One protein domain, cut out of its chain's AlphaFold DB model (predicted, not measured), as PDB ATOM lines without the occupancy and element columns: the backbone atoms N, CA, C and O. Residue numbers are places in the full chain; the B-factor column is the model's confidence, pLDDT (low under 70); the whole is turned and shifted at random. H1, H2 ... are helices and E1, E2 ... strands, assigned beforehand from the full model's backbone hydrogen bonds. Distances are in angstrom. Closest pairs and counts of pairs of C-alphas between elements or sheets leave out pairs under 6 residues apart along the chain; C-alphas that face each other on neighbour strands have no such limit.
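This is residues 2 to 104 of the 167 residues of the protein "EH domain-containing protein" of Fasciola hepatica (UniProt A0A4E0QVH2). Helix H5 runs through the middle of a compact helical body, and H1, H3 and H6 pack on it at crossing angles; H2 packs on H3. A very small ribbon of two strands, E1 and E2, lies near the beginning of H5, with short H4 close by, and residues 93 to 104 form a tail with no named element. The printed part has 103 residues with six named helices and two named strands, in the order H1 E1 H2 H3 H4 E2 H5 H6; the sheet, E1 - E2, is antiparallel and the class is mostly helix. The whole is compact, with a radius of gyration of the C-alphas of 12.4 A and spans of 34 by 31 by 30 A.

Start at E1, residues 28 to 30, and E2, residues 62 to 64, antiparallel neighbours at 153 degrees. Look there for N 29 and O 63, 3.0 A apart, and N 63 and O 29, 2.7 A apart, both within hydrogen-bond range. E2 is joined by a tight link to H5, residues 65 to 79, the hub, which touches three helices. H3, residues 45 to 54, touches H5 at a steep tilt of 40 degrees, opposite ways; their closest C-alphas, Ile 51 and Ala 71, are 5.9 A apart. H6, residues 86 to 92, touches residues 73 to 77 of H5 alone, at a steep tilt of 59 degrees, the same way, with Leu 74 and Leu 89 the closest C-alphas at 6.6 A. H1, residues 8 to 21, touches H5 with its residues 14 to 18 alone, only just about perpendicular at 71 degrees; the closest C-alphas, Tyr 14 and Phe 69, are 6.6 A apart. H2, residues 31 to 39, touches H3 at a steep tilt of 50 degrees, opposite ways, closest at the C-alphas of Phe 38 and Leu 48, 6.7 A. H4, residues 57 to 60, is close to but not clearly touching H3, with the C-alphas of Ile 52 and His 58 closest at 6.2 A. H1 and H6 are apart. In H1, H2, H3, H5 and H6 every O i to N i+4 pair is within hydrogen-bond range; H4 is too short for such a pair.

Find C-alpha 8 at (20.543, 6.044, -33.712); from there H1 runs 20.4 A to C-alpha 21. H2 spans 12.0 A and H3 14.1 A. Find C-alpha 65 at (21.311, 20.318, -39.635), where H5 begins its 21.3 A. H6, 10.0 A long, ends at C-alpha 92 (36.499, 10.126, -28.162).

The two C-alphas farthest apart, Glu 24 and Val 91, are 34.8 A apart. The printed part has no cut, and no link between named elements is long. The mean pLDDT of the printed part is 74.1; look for values under 70 at residues 2 to 12, 23, 25 and 90 to 104.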
ATOM      1  N   GLU A   2      33.521  12.297 -44.162       45.59
ATOM      2  CA  GLU A   2      33.371  11.369 -43.034       45.59
ATOM      3  C   GLU A   2      32.135  11.748 -42.214       45.59
ATOM      4  O   GLU A   2      32.045  12.840 -41.657       45.59
ATOM      5  N   ARG A   3      31.145  10.852 -42.215       44.84
ATOM      6  CA  ARG A   3      29.879  11.003 -41.495       44.84
ATOM      7  C   ARG A   3      30.140  10.880 -39.996       44.84
ATOM      8  O   ARG A   3      30.728   9.892 -39.564       44.84
ATOM      9  N   LEU A   4      29.662  11.852 -39.217       53.25
ATOM     10  CA  LEU A   4      29.537  11.726 -37.764       53.25
ATOM     11  C   LEU A   4      28.825  10.404 -37.468       53.25
ATOM     12  O   LEU A   4      27.709  10.181 -37.941       53.25
ATOM     13  N   GLN A   5      29.476   9.511 -36.732       51.66
ATOM     14  CA  GLN A   5      28.872   8.254 -36.300       51.66
ATOM     15  C   GLN A   5      27.963   8.545 -35.109       51.66
ATOM     16  O   GLN A   5      28.310   8.308 -33.956       51.66
ATOM     17  N   LEU A   6      26.822   9.154 -35.408       54.56
ATOM     18  CA  LEU A   6      25.760   9.419 -34.451       54.56
ATOM     19  C   LEU A   6      25.079   8.084 -34.145       54.56
ATOM     20  O   LEU A   6      24.677   7.376 -35.074       54.56
ATOM     21  N   ARG A   7      24.969   7.710 -32.865       56.25
ATOM     22  CA  ARG A   7      24.148   6.548 -32.505       56.25
ATOM     23  C   ARG A   7      22.693   6.867 -32.832       56.25
ATOM     24  O   ARG A   7      22.263   8.004 -32.668       56.25
ATOM     25  N   GLU A   8      21.929   5.868 -33.255       54.00
ATOM     26  CA  GLU A   8      20.543   6.044 -33.712       54.00
ATOM     27  C   GLU A   8      19.659   6.779 -32.684       54.00
ATOM     28  O   GLU A   8      18.892   7.665 -33.045       54.00
ATOM     29  N   GLN A   9      19.861   6.515 -31.389       55.12
ATOM     30  CA  GLN A   9      19.165   7.199 -30.289       55.12
ATOM     31  C   GLN A   9      19.532   8.683 -30.144       55.12
ATOM     32  O   GLN A   9      18.681   9.496 -29.797       55.12
ATOM     33  N   GLU A  10      20.780   9.054 -30.431       63.38
ATOM     34  CA  GLU A  10      21.208  10.453 -30.384       63.38
ATOM     35  C   GLU A  10      20.644  11.239 -31.567       63.38
ATOM     36  O   GLU A  10      20.267  12.396 -31.415       63.38
ATOM     37  N   VAL A  11      20.545  10.601 -32.740       67.38
ATOM     38  CA  VAL A  11      19.981  11.233 -33.941       67.38
ATOM     39  C   VAL A  11      18.553  11.693 -33.685       67.38
ATOM     40  O   VAL A  11      18.226  12.816 -34.052       67.38
ATOM     41  N   VAL A  12      17.732  10.862 -33.039       67.56
ATOM     42  CA  VAL A  12      16.337  11.201 -32.719       67.56
ATOM     43  C   VAL A  12      16.273  12.405 -31.781       67.56
ATOM     44  O   VAL A  12      15.580  13.370 -32.086       67.56
ATOM     45  N   TYR A  13      17.046  12.391 -30.692       71.94
ATOM     46  CA  TYR A  13      17.078  13.496 -29.730       71.94
ATOM     47  C   TYR A  13      17.566  14.811 -30.359       71.94
ATOM     48  O   TYR A  13      16.977  15.871 -30.148       71.94
ATOM     49  N   TYR A  14      18.616  14.751 -31.182       74.75
ATOM     50  CA  TYR A  14      19.139  15.930 -31.868       74.75
ATOM     51  C   TYR A  14      18.179  16.463 -32.929       74.75
ATOM     52  O   TYR A  14      18.118  17.675 -33.120       74.75
ATOM     53  N   PHE A  15      17.431  15.590 -33.608       77.56
ATOM     54  CA  PHE A  15      16.394  16.008 -34.549       77.56
ATOM     55  C   PHE A  15      15.228  16.700 -33.848       77.56
ATOM     56  O   PHE A  15      14.815  17.759 -34.302       77.56
ATOM     57  N   ASP A  16      14.742  16.135 -32.746       78.19
ATOM     58  CA  ASP A  16      13.644  16.699 -31.954       78.19
ATOM     59  C   ASP A  16      14.019  18.071 -31.362       78.19
ATOM     60  O   ASP A  16      13.286  19.056 -31.486       78.19
ATOM     61  N   THR A  17      15.247  18.173 -30.842       76.75
ATOM     62  CA  THR A  17      15.815  19.446 -30.376       76.75
ATOM     63  C   THR A  17      15.939  20.445 -31.526       76.75
ATOM     64  O   THR A  17      15.600  21.613 -31.373       76.75
ATOM     65  N   PHE A  18      16.410  20.006 -32.697       80.00
ATOM     66  CA  PHE A  18      16.537  20.878 -33.863       80.00
ATOM     67  C   PHE A  18      15.173  21.408 -34.323       80.00
ATOM     68  O   PHE A  18      15.056  22.601 -34.574       80.00
ATOM     69  N   ASP A  19      14.150  20.555 -34.400       79.00
ATOM     70  CA  ASP A  19      12.795  20.936 -34.819       79.00
ATOM     71  C   ASP A  19      12.170  21.967 -33.871       79.00
ATOM     72  O   ASP A  19      11.613  22.970 -34.312       79.00
ATOM     73  N   THR A  20      12.383  21.790 -32.564       74.44
ATOM     74  CA  THR A  20      11.912  22.728 -31.534       74.44
ATOM     75  C   THR A  20      12.499  24.134 -31.713       74.44
ATOM     76  O   THR A  20      11.814  25.131 -31.482       74.44
ATOM     77  N   TYR A  21      13.763  24.231 -32.136       73.50
ATOM     78  CA  TYR A  21      14.456  25.507 -32.346       73.50
ATOM     79  C   TYR A  21      14.321  26.044 -33.785       73.50
ATOM     80  O   TYR A  21      14.549  27.233 -34.025       73.50
ATOM     81  N   ASP A  22      13.923  25.213 -34.751       75.94
ATOM     82  CA  ASP A  22      13.671  25.592 -36.146       75.94
ATOM     83  C   ASP A  22      12.229  26.112 -36.306       75.94
ATOM     84  O   ASP A  22      11.397  25.538 -37.009       75.94
ATOM     85  N   THR A  23      11.925  27.258 -35.683       67.06
ATOM     86  CA  THR A  23      10.583  27.882 -35.721       67.06
ATOM     87  C   THR A  23      10.089  28.197 -37.137       67.06
ATOM     88  O   THR A  23       8.888  28.292 -37.372       67.06
ATOM     89  N   GLU A  24      11.007  28.386 -38.091       70.19
ATOM     90  CA  GLU A  24      10.699  28.638 -39.506       70.19
ATOM     91  C   GLU A  24      10.624  27.360 -40.360       70.19
ATOM     92  O   GLU A  24      10.312  27.460 -41.549       70.19
ATOM     93  N   ASN A  25      10.914  26.178 -39.797       67.31
ATOM     94  CA  ASN A  25      10.923  24.888 -40.504       67.31
ATOM     95  C   ASN A  25      11.735  24.911 -41.828       67.31
ATOM     96  O   ASN A  25      11.459  24.191 -42.793       67.31
ATOM     97  N   ARG A  26      12.743  25.793 -41.913       71.50
ATOM     98  CA  ARG A  26      13.607  25.976 -43.094       71.50
ATOM     99  C   ARG A  26      14.824  25.053 -43.067       71.50
ATOM    100  O   ARG A  26      15.603  25.047 -44.028       71.50
ATOM    101  N   GLY A  27      15.024  24.300 -41.987       74.62
ATOM    102  CA  GLY A  27      16.209  23.480 -41.785       74.62
ATOM    103  C   GLY A  27      17.464  24.310 -41.505       74.62
ATOM    104  O   GLY A  27      18.567  23.861 -41.850       74.62
ATOM    105  N   LYS A  28      17.304  25.511 -40.929       81.06
ATOM    106  CA  LYS A  28      18.387  26.449 -40.606       81.06
ATOM    107  C   LYS A  28      18.064  27.218 -39.324       81.06
ATOM    108  O   LYS A  28      17.173  28.061 -39.319       81.06
ATOM    109  N   ILE A  29      18.895  27.038 -38.304       82.50
ATOM    110  CA  ILE A  29      18.798  27.779 -37.040       82.50
ATOM    111  C   ILE A  29      19.774  28.959 -37.094       82.50
ATOM    112  O   ILE A  29      20.912  28.804 -37.537       82.50
ATOM    113  N   LYS A  30      19.358  30.158 -36.678       83.94
ATOM    114  CA  LYS A  30      20.268  31.317 -36.584       83.94
ATOM    115  C   LYS A  30      21.310  31.074 -35.493       83.94
ATOM    116  O   LYS A  30      20.986  30.467 -34.478       83.94
ATOM    117  N   ILE A  31      22.532  31.582 -35.674       84.50
ATOM    118  CA  ILE A  31      23.575  31.481 -34.633       84.50
ATOM    119  C   ILE A  31      23.079  31.990 -33.287       84.50
ATOM    120  O   ILE A  31      23.233  31.286 -32.306       84.50
ATOM    121  N   ASP A  32      22.427  33.150 -33.275       80.31
ATOM    122  CA  ASP A  32      21.938  33.809 -32.060       80.31
ATOM    123  C   ASP A  32      21.017  32.896 -31.222       80.31
ATOM    124  O   ASP A  32      21.193  32.739 -30.018       80.31
ATOM    125  N   GLY A  33      20.103  32.175 -31.885       78.94
ATOM    126  CA  GLY A  33      19.217  31.217 -31.219       78.94
ATOM    127  C   GLY A  33      19.911  29.917 -30.804       78.94
ATOM    128  O   GLY A  33      19.571  29.336 -29.776       78.94
ATOM    129  N   ALA A  34      20.894  29.453 -31.580       82.75
ATOM    130  CA  ALA A  34      21.673  28.264 -31.235       82.75
ATOM    131  C   ALA A  34      22.646  28.529 -30.075       82.75
ATOM    132  O   ALA A  34      22.839  27.664 -29.227       82.75
ATOM    133  N   GLU A  35      23.230  29.724 -30.009       83.25
ATOM    134  CA  GLU A  35      24.123  30.141 -28.930       83.25
ATOM    135  C   GLU A  35      23.384  30.182 -27.590       83.25
ATOM    136  O   GLU A  35      23.908  29.681 -26.601       83.25
ATOM    137  N   ALA A  36      22.126  30.636 -27.579       79.75
ATOM    138  CA  ALA A  36      21.271  30.586 -26.393       79.75
ATOM    139  C   ALA A  36      21.005  29.152 -25.886       79.75
ATOM    140  O   ALA A  36      20.923  28.933 -24.679       79.75
ATOM    141  N   LEU A  37      20.895  28.158 -26.778       81.19
ATOM    142  CA  LEU A  37      20.841  26.739 -26.382       81.19
ATOM    143  C   LEU A  37      22.192  26.285 -25.817       81.19
ATOM    144  O   LEU A  37      22.257  25.552 -24.832       81.19
ATOM    145  N   PHE A  38      23.290  26.689 -26.450       84.00
ATOM    146  CA  PHE A  38      24.618  26.282 -26.012       84.00
ATOM    147  C   PHE A  38      24.993  26.890 -24.659       84.00
ATOM    148  O   PHE A  38      25.653  26.221 -23.868       84.00
ATOM    149  N   ASP A  39      24.522  28.093 -24.349       82.00
ATOM    150  CA  ASP A  39      24.680  28.723 -23.036       82.00
ATOM    151  C   ASP A  39      24.037  27.878 -21.919       82.00
ATOM    152  O   ASP A  39      24.650  27.632 -20.879       82.00
ATOM    153  N   GLN A  40      22.880  27.260 -22.197       75.12
ATOM    154  CA  GLN A  40      22.208  26.332 -21.271       75.12
ATOM    155  C   GLN A  40      23.025  25.064 -20.969       75.12
ATOM    156  O   GLN A  40      22.727  24.352 -20.012       75.12
ATOM    157  N   SER A  41      24.058  24.757 -21.762       73.00
ATOM    158  CA  SER A  41      24.960  23.628 -21.490       73.00
ATOM    159  C   SER A  41      25.937  23.890 -20.336       73.00
ATOM    160  O   SER A  41      26.640  22.967 -19.916       73.00
ATOM    161  N   GLY A  42      26.000  25.132 -19.833       73.56
ATOM    162  CA  GLY A  42      26.879  25.538 -18.735       73.56
ATOM    163  C   GLY A  42      28.361  25.610 -19.115       73.56
ATOM    164  O   GLY A  42      29.226  25.610 -18.240       73.56
ATOM    165  N   LEU A  43      28.675  25.631 -20.414       76.94
ATOM    166  CA  LEU A  43      30.038  25.777 -20.914       76.94
ATOM    167  C   LEU A  43      30.446  27.254 -20.988       76.94
ATOM    168  O   LEU A  43      29.616  28.117 -21.258       76.94
ATOM    169  N   PRO A  44      31.740  27.570 -20.813       79.81
ATOM    170  CA  PRO A  44      32.204  28.944 -20.917       79.81
ATOM    171  C   PRO A  44      32.034  29.471 -22.348       79.81
ATOM    172  O   PRO A  44      32.356  28.784 -23.321       79.81
ATOM    173  N   VAL A  45      31.623  30.735 -22.465       81.56
ATOM    174  CA  VAL A  45      31.367  31.434 -23.740       81.56
ATOM    175  C   VAL A  45      32.552  31.345 -24.712       81.56
ATOM    176  O   VAL A  45      32.360  31.203 -25.917       81.56
ATOM    177  N   GLY A  46      33.794  31.353 -24.208       83.81
ATOM    178  CA  GLY A  46      34.991  31.165 -25.041       83.81
ATOM    179  C   GLY A  46      35.053  29.790 -25.720       83.81
ATOM    180  O   GLY A  46      35.433  29.684 -26.886       83.81
ATOM    181  N   THR A  47      34.618  28.739 -25.025       82.56
ATOM    182  CA  THR A  47      34.518  27.385 -25.582       82.56
ATOM    183  C   THR A  47      33.344  27.276 -26.546       82.56
ATOM    184  O   THR A  47      33.499  26.684 -27.611       82.56
ATOM    185  N   LEU A  48      32.201  27.890 -26.233       85.44
ATOM    186  CA  LEU A  48      31.045  27.919 -27.134       85.44
ATOM    187  C   LEU A  48      31.385  28.586 -28.469       85.44
ATOM    188  O   LEU A  48      31.142  28.005 -29.524       85.44
ATOM    189  N   ASN A  49      32.057  29.737 -28.432       87.06
ATOM    190  CA  ASN A  49      32.535  30.415 -29.636       87.06
ATOM    191  C   ASN A  49      33.478  29.533 -30.463       87.06
ATOM    192  O   ASN A  49      33.334  29.456 -31.682       87.06
ATOM    193  N   LYS A  50      34.387  28.792 -29.813       87.88
ATOM    194  CA  LYS A  50      35.252  27.815 -30.496       87.88
ATOM    195  C   LYS A  50      34.428  26.728 -31.201       87.88
ATOM    196  O   LYS A  50      34.732  26.381 -32.336       87.88
ATOM    197  N   ILE A  51      33.371  26.210 -30.572       87.75
ATOM    198  CA  ILE A  51      32.469  25.208 -31.173       87.75
ATOM    199  C   ILE A  51      31.745  25.778 -32.397       87.75
ATOM    200  O   ILE A  51      31.696  25.128 -33.444       87.75
ATOM    201  N   ILE A  52      31.211  26.996 -32.276       88.00
ATOM    202  CA  ILE A  52      30.504  27.707 -33.350       88.00
ATOM    203  C   ILE A  52      31.442  27.945 -34.546       88.00
ATOM    204  O   ILE A  52      31.049  27.710 -35.695       88.00
ATOM    205  N   ASP A  53      32.687  28.351 -34.282       87.50
ATOM    206  CA  ASP A  53      33.722  28.560 -35.301       87.50
ATOM    207  C   ASP A  53      34.117  27.248 -35.997       87.50
ATOM    208  O   ASP A  53      34.105  27.172 -37.228       87.50
ATOM    209  N   LEU A  54      34.334  26.169 -35.232       84.88
ATOM    210  CA  LEU A  54      34.641  24.836 -35.770       84.88
ATOM    211  C   LEU A  54      33.530  24.282 -36.671       84.88
ATOM    212  O   LEU A  54      33.808  23.588 -37.650       84.88
ATOM    213  N   CYS A  55      32.269  24.588 -36.365       83.38
ATOM    214  CA  CYS A  55      31.130  24.192 -37.193       83.38
ATOM    215  C   CYS A  55      30.996  25.043 -38.467       83.38
ATOM    216  O   CYS A  55      30.182  24.727 -39.339       83.38
ATOM    217  N   GLY A  56      31.781  26.118 -38.585       78.94
ATOM    218  CA  GLY A  56      31.742  27.075 -39.683       78.94
ATOM    219  C   GLY A  56      30.559  28.036 -39.619       78.94
ATOM    220  O   GLY A  56      30.425  28.875 -40.510       78.94
ATOM    221  N   ALA A  57      29.719  27.956 -38.584       77.31
ATOM    222  CA  ALA A  57      28.499  28.742 -38.492       77.31
ATOM    223  C   ALA A  57      28.810  30.239 -38.466       77.31
ATOM    224  O   ALA A  57      28.138  30.987 -39.169       77.31
ATOM    225  N   HIS A  58      29.884  30.671 -37.790       77.25
ATOM    226  CA  HIS A  58      30.291  32.085 -37.707       77.25
ATOM    227  C   HIS A  58      30.427  32.761 -39.086       77.25
ATOM    228  O   HIS A  58      30.102  33.935 -39.247       77.25
ATOM    229  N   ARG A  59      30.829  32.012 -40.126       77.75
ATOM    230  CA  ARG A  59      30.949  32.532 -41.501       77.75
ATOM    231  C   ARG A  59      29.628  32.547 -42.270       77.75
ATOM    232  O   ARG A  59      29.493  33.323 -43.211       77.75
ATOM    233  N   PHE A  60      28.683  31.683 -41.910       80.00
ATOM    234  CA  PHE A  60      27.385  31.564 -42.581       80.00
ATOM    235  C   PHE A  60      26.276  32.368 -41.887       80.00
ATOM    236  O   PHE A  60      25.293  32.718 -42.535       80.00
ATOM    237  N   GLY A  61      26.409  32.662 -40.591       83.38
ATOM    238  CA  GLY A  61      25.366  33.296 -39.773       83.38
ATOM    239  C   GLY A  61      24.242  32.341 -39.339       83.38
ATOM    240  O   GLY A  61      23.300  32.754 -38.663       83.38
ATOM    241  N   TYR A  62      24.314  31.064 -39.723       84.81
ATOM    242  CA  TYR A  62      23.307  30.045 -39.430       84.81
ATOM    243  C   TYR A  62      23.932  28.655 -39.288       84.81
ATOM    244  O   TYR A  62      24.950  28.347 -39.907       84.81
ATOM    245  N   PHE A  63      23.261  27.793 -38.531       83.81
ATOM    246  CA  PHE A  63      23.537  26.373 -38.399       83.81
ATOM    247  C   PHE A  63      22.634  25.565 -39.328       83.81
ATOM    248  O   PHE A  63      21.409  25.569 -39.206       83.81
ATOM    249  N   GLY A  64      23.244  24.829 -40.257       83.50
ATOM    250  CA  GLY A  64      22.551  23.742 -40.950       83.50
ATOM    251  C   GLY A  64      22.446  22.499 -40.061       83.50
ATOM    252  O   GLY A  64      23.251  22.327 -39.150       83.50
ATOM    253  N   ARG A  65      21.525  21.582 -40.380       81.19
ATOM    254  CA  ARG A  65      21.311  20.318 -39.635       81.19
ATOM    255  C   ARG A  65      22.607  19.594 -39.238       81.19
ATOM    256  O   ARG A  65      22.809  19.259 -38.079       81.19
ATOM    257  N   ILE A  66      23.528  19.413 -40.188       81.44
ATOM    258  CA  ILE A  66      24.802  18.720 -39.932       81.44
ATOM    259  C   ILE A  66      25.719  19.523 -38.995       81.44
ATOM    260  O   ILE A  66      26.369  18.941 -38.133       81.44
ATOM    261  N   GLN A  67      25.773  20.848 -39.154       85.50
ATOM    262  CA  GLN A  67      26.604  21.722 -38.318       85.50
ATOM    263  C   GLN A  67      26.081  21.766 -36.884       85.50
ATOM    264  O   GLN A  67      26.866  21.705 -35.946       85.50
ATOM    265  N   PHE A  68      24.759  21.796 -36.719       84.44
ATOM    266  CA  PHE A  68      24.127  21.732 -35.410       84.44
ATOM    267  C   PHE A  68      24.477  20.425 -34.690       84.44
ATOM    268  O   PHE A  68      24.949  20.456 -33.560       84.44
ATOM    269  N   PHE A  69      24.378  19.276 -35.366       81.12
ATOM    270  CA  PHE A  69      24.748  17.989 -34.762       81.12
ATOM    271  C   PHE A  69      26.232  17.911 -34.381       81.12
ATOM    272  O   PHE A  69      26.568  17.319 -33.355       81.12
ATOM    273  N   MET A  70      27.122  18.527 -35.171       82.75
ATOM    274  CA  MET A  70      28.532  18.669 -34.785       82.75
ATOM    275  C   MET A  70      28.687  19.507 -33.520       82.75
ATOM    276  O   MET A  70      29.424  19.103 -32.624       82.75
ATOM    277  N   ALA A  71      27.978  20.633 -33.430       86.00
ATOM    278  CA  ALA A  71      28.045  21.517 -32.276       86.00
ATOM    279  C   ALA A  71      27.597  20.804 -30.993       86.00
ATOM    280  O   ALA A  71      28.336  20.806 -30.012       86.00
ATOM    281  N   LEU A  72      26.460  20.100 -31.021       83.12
ATOM    282  CA  LEU A  72      25.966  19.341 -29.864       83.12
ATOM    283  C   LEU A  72      26.973  18.282 -29.398       83.12
ATOM    284  O   LEU A  72      27.234  18.140 -28.206       83.12
ATOM    285  N   LYS A  73      27.603  17.579 -30.342       79.38
ATOM    286  CA  LYS A  73      28.645  16.593 -30.041       79.38
ATOM    287  C   LYS A  73      29.910  17.220 -29.455       79.38
ATOM    288  O   LYS A  73      30.521  16.640 -28.559       79.38
ATOM    289  N   LEU A  74      30.315  18.387 -29.945       83.62
ATOM    290  CA  LEU A  74      31.438  19.135 -29.380       83.62
ATOM    291  C   LEU A  74      31.119  19.653 -27.972       83.62
ATOM    292  O   LEU A  74      32.011  19.708 -27.130       83.62
ATOM    293  N   ILE A  75      29.855  19.965 -27.687       84.06
ATOM    294  CA  ILE A  75      29.396  20.326 -26.343       84.06
ATOM    295  C   ILE A  75      29.510  19.125 -25.409       84.06
ATOM    296  O   ILE A  75      30.110  19.255 -24.350       84.06
ATOM    297  N   SER A  76      29.065  17.933 -25.821       80.12
ATOM    298  CA  SER A  76      29.290  16.698 -25.052       80.12
ATOM    299  C   SER A  76      30.774  16.448 -24.766       80.12
ATOM    300  O   SER A  76      31.132  15.953 -23.697       80.12
ATOM    301  N   LEU A  77      31.646  16.779 -25.726       80.12
ATOM    302  CA  LEU A  77      33.096  16.603 -25.627       80.12
ATOM    303  C   LEU A  77      33.686  17.549 -24.584       80.12
ATOM    304  O   LEU A  77      34.415  17.108 -23.698       80.12
ATOM    305  N   ALA A  78      33.284  18.816 -24.646       80.81
ATOM    306  CA  ALA A  78      33.651  19.839 -23.679       80.81
ATOM    307  C   ALA A  78      33.114  19.521 -22.274       80.81
ATOM    308  O   ALA A  78      33.843  19.637 -21.293       80.81
ATOM    309  N   GLN A  79      31.863  19.060 -22.176       77.31
ATOM    310  CA  GLN A  79      31.238  18.632 -20.919       77.31
ATOM    311  C   GLN A  79      31.940  17.413 -20.315       77.31
ATOM    312  O   GLN A  79      32.005  17.264 -19.097       77.31
ATOM    313  N   SER A  80      32.509  16.561 -21.164       74.12
ATOM    314  CA  SER A  80      33.333  15.426 -20.752       74.12
ATOM    315  C   SER A  80      34.778  15.824 -20.435       74.12
ATOM    316  O   SER A  80      35.595  14.947 -20.192       74.12
ATOM    317  N   GLY A  81      35.118  17.116 -20.449       72.12
ATOM    318  CA  GLY A  81      36.451  17.615 -20.105       72.12
ATOM    319  C   GLY A  81      37.536  17.332 -21.149       72.12
ATOM    320  O   GLY A  81      38.720  17.435 -20.829       72.12
ATOM    321  N   TYR A  82      37.164  16.971 -22.380       74.69
ATOM    322  CA  TYR A  82      38.102  16.815 -23.496       74.69
ATOM    323  C   TYR A  82      38.309  18.144 -24.237       74.69
ATOM    324  O   TYR A  82      37.455  19.032 -24.197       74.69
ATOM    325  N   ASP A  83      39.433  18.276 -24.956       77.94
ATOM    326  CA  ASP A  83      39.669  19.467 -25.777       77.94
ATOM    327  C   ASP A  83      38.636  19.571 -26.901       77.94
ATOM    328  O   ASP A  83      38.346  18.604 -27.611       77.94
ATOM    329  N   VAL A  84      38.099  20.775 -27.083       81.94
ATOM    330  CA  VAL A  84      37.154  21.076 -28.155       81.94
ATOM    331  C   VAL A  84      37.903  21.159 -29.477       81.94
ATOM    332  O   VAL A  84      38.334  22.228 -29.909       81.94
ATOM    333  N   SER A  85      38.057  20.004 -30.110       78.19
ATOM    334  CA  SER A  85      38.663  19.845 -31.424       78.19
ATOM    335  C   SER A  85      37.928  18.761 -32.203       78.19
ATOM    336  O   SER A  85      37.482  17.757 -31.643       78.19
ATOM    337  N   LEU A  86      37.832  18.937 -33.521       79.19
ATOM    338  CA  LEU A  86      37.261  17.923 -34.412       79.19
ATOM    339  C   LEU A  86      38.038  16.602 -34.331       79.19
ATOM    340  O   LEU A  86      37.459  15.540 -34.527       79.19
ATOM    341  N   GLU A  87      39.332  16.654 -34.017       74.50
ATOM    342  CA  GLU A  87      40.163  15.464 -33.845       74.50
ATOM    343  C   GLU A  87      39.805  14.701 -32.564       74.50
ATOM    344  O   GLU A  87      39.545  13.501 -32.609       74.50
ATOM    345  N   ALA A  88      39.666  15.409 -31.440       71.25
ATOM    346  CA  ALA A  88      39.216  14.820 -30.182       71.25
ATOM    347  C   ALA A  88      37.785  14.266 -30.293       71.25
ATOM    348  O   ALA A  88      37.501  13.190 -29.767       71.25
ATOM    349  N   LEU A  89      36.908  14.926 -31.058       75.25
ATOM    350  CA  LEU A  89      35.579  14.397 -31.361       75.25
ATOM    351  C   LEU A  89      35.645  13.075 -32.143       75.25
ATOM    352  O   LEU A  89      34.863  12.166 -31.870       75.25
ATOM    353  N   LYS A  90      36.570  12.941 -33.100       69.50
ATOM    354  CA  LYS A  90      36.755  11.696 -33.867       69.50
ATOM    355  C   LYS A  90      37.261  10.550 -32.995       69.50
ATOM    356  O   LYS A  90      36.815   9.419 -33.171       69.50
ATOM    357  N   VAL A  91      38.180  10.843 -32.076       69.25
ATOM    358  CA  VAL A  91      38.815   9.840 -31.209       69.25
ATOM    359  C   VAL A  91      37.888   9.419 -30.068       69.25
ATOM    360  O   VAL A  91      37.719   8.228 -29.825       69.25
ATOM    361  N   HIS A  92      37.252  10.377 -29.392       66.50
ATOM    362  CA  HIS A  92      36.499  10.126 -28.162       66.50
ATOM    363  C   HIS A  92      34.983  10.095 -28.358       66.50
ATOM    364  O   HIS A  92      34.279   9.579 -27.495       66.50
ATOM    365  N   GLY A  93      34.451  10.577 -29.487       62.19
ATOM    366  CA  GLY A  93      33.010  10.791 -29.705       62.19
ATOM    367  C   GLY A  93      32.105   9.562 -29.553       62.19
ATOM    368  O   GLY A  93      30.881   9.714 -29.505       62.19
ATOM    369  N   ARG A  94      32.687   8.359 -29.465       58.38
ATOM    370  CA  ARG A  94      31.986   7.094 -29.213       58.38
ATOM    371  C   ARG A  94      31.725   6.793 -27.736       58.38
ATOM    372  O   ARG A  94      30.755   6.087 -27.458       58.38
ATOM    373  N   ASP A  95      32.535   7.333 -26.831       59.16
ATOM    374  CA  ASP A  95      32.465   7.110 -25.378       59.16
ATOM    375  C   ASP A  95      31.827   8.286 -24.628       59.16
ATOM    376  O   ASP A  95      31.688   8.259 -23.405       59.16
ATOM    377  N   LEU A  96      31.406   9.318 -25.362       61.72
ATOM    378  CA  LEU A  96      30.804  10.502 -24.771       61.72
ATOM    379  C   LEU A  96      29.374  10.217 -24.276       61.72
ATOM    380  O   LEU A  96      28.564   9.668 -25.035       61.72
ATOM    381  N   PRO A  97      29.034  10.622 -23.038       62.94
ATOM    382  CA  PRO A  97      27.651  10.687 -22.593       62.94
ATOM    383  C   PRO A  97      26.868  11.698 -23.442       62.94
ATOM    384  O   PRO A  97      27.444  12.610 -24.042       62.94
ATOM    385  N   LEU A  98      25.542  11.533 -23.483       59.28
ATOM    386  CA  LEU A  98      24.649  12.512 -24.105       59.28
ATOM    387  C   LEU A  98      24.949  13.910 -23.538       59.28
ATOM    388  O   LEU A  98      25.162  14.025 -22.326       59.28
ATOM    389  N   PRO A  99      24.984  14.953 -24.388       60.09
ATOM    390  CA  PRO A  99      25.165  16.309 -23.903       60.09
ATOM    391  C   PRO A  99      24.010  16.630 -22.964       60.09
ATOM    392  O   PRO A  99      22.842  16.488 -23.332       60.09
ATOM    393  N   ASN A 100      24.347  17.041 -21.749       58.19
ATOM    394  CA  ASN A 100      23.350  17.515 -20.815       58.19
ATOM    395  C   ASN A 100      23.049  18.965 -21.174       58.19
ATOM    396  O   ASN A 100      23.725  19.886 -20.719       58.19
ATOM    397  N   PHE A 101      22.079  19.156 -22.055       62.31
ATOM    398  CA  PHE A 101      21.352  20.408 -22.074       62.31
ATOM    399  C   PHE A 101      20.344  20.299 -20.946       62.31
ATOM    400  O   PHE A 101      19.609  19.310 -20.890       62.31
ATOM    401  N   ASN A 102      20.306  21.291 -20.059       54.12
ATOM    402  CA  ASN A 102      19.243  21.447 -19.074       54.12
ATOM    403  C   ASN A 102      17.930  21.801 -19.808       54.12
ATOM    404  O   ASN A 102      17.292  22.803 -19.507       54.12
ATOM    405  N   SER A 103      17.508  20.970 -20.773       47.06
ATOM    406  CA  SER A 103      16.143  20.878 -21.282       47.06
ATOM    407  C   SER A 103      15.269  20.344 -20.150       47.06
ATOM    408  O   SER A 103      14.624  19.301 -20.242       47.06
ATOM    409  N   GLU A 104      15.200  21.106 -19.067       40.66
ATOM    410  CA  GLU A 104      13.923  21.459 -18.496       40.66
ATOM    411  C   GLU A 104      13.144  22.102 -19.635       40.66
ATOM    412  O   GLU A 104      13.142  23.310 -19.818       40.66
TER     413      GLU A 104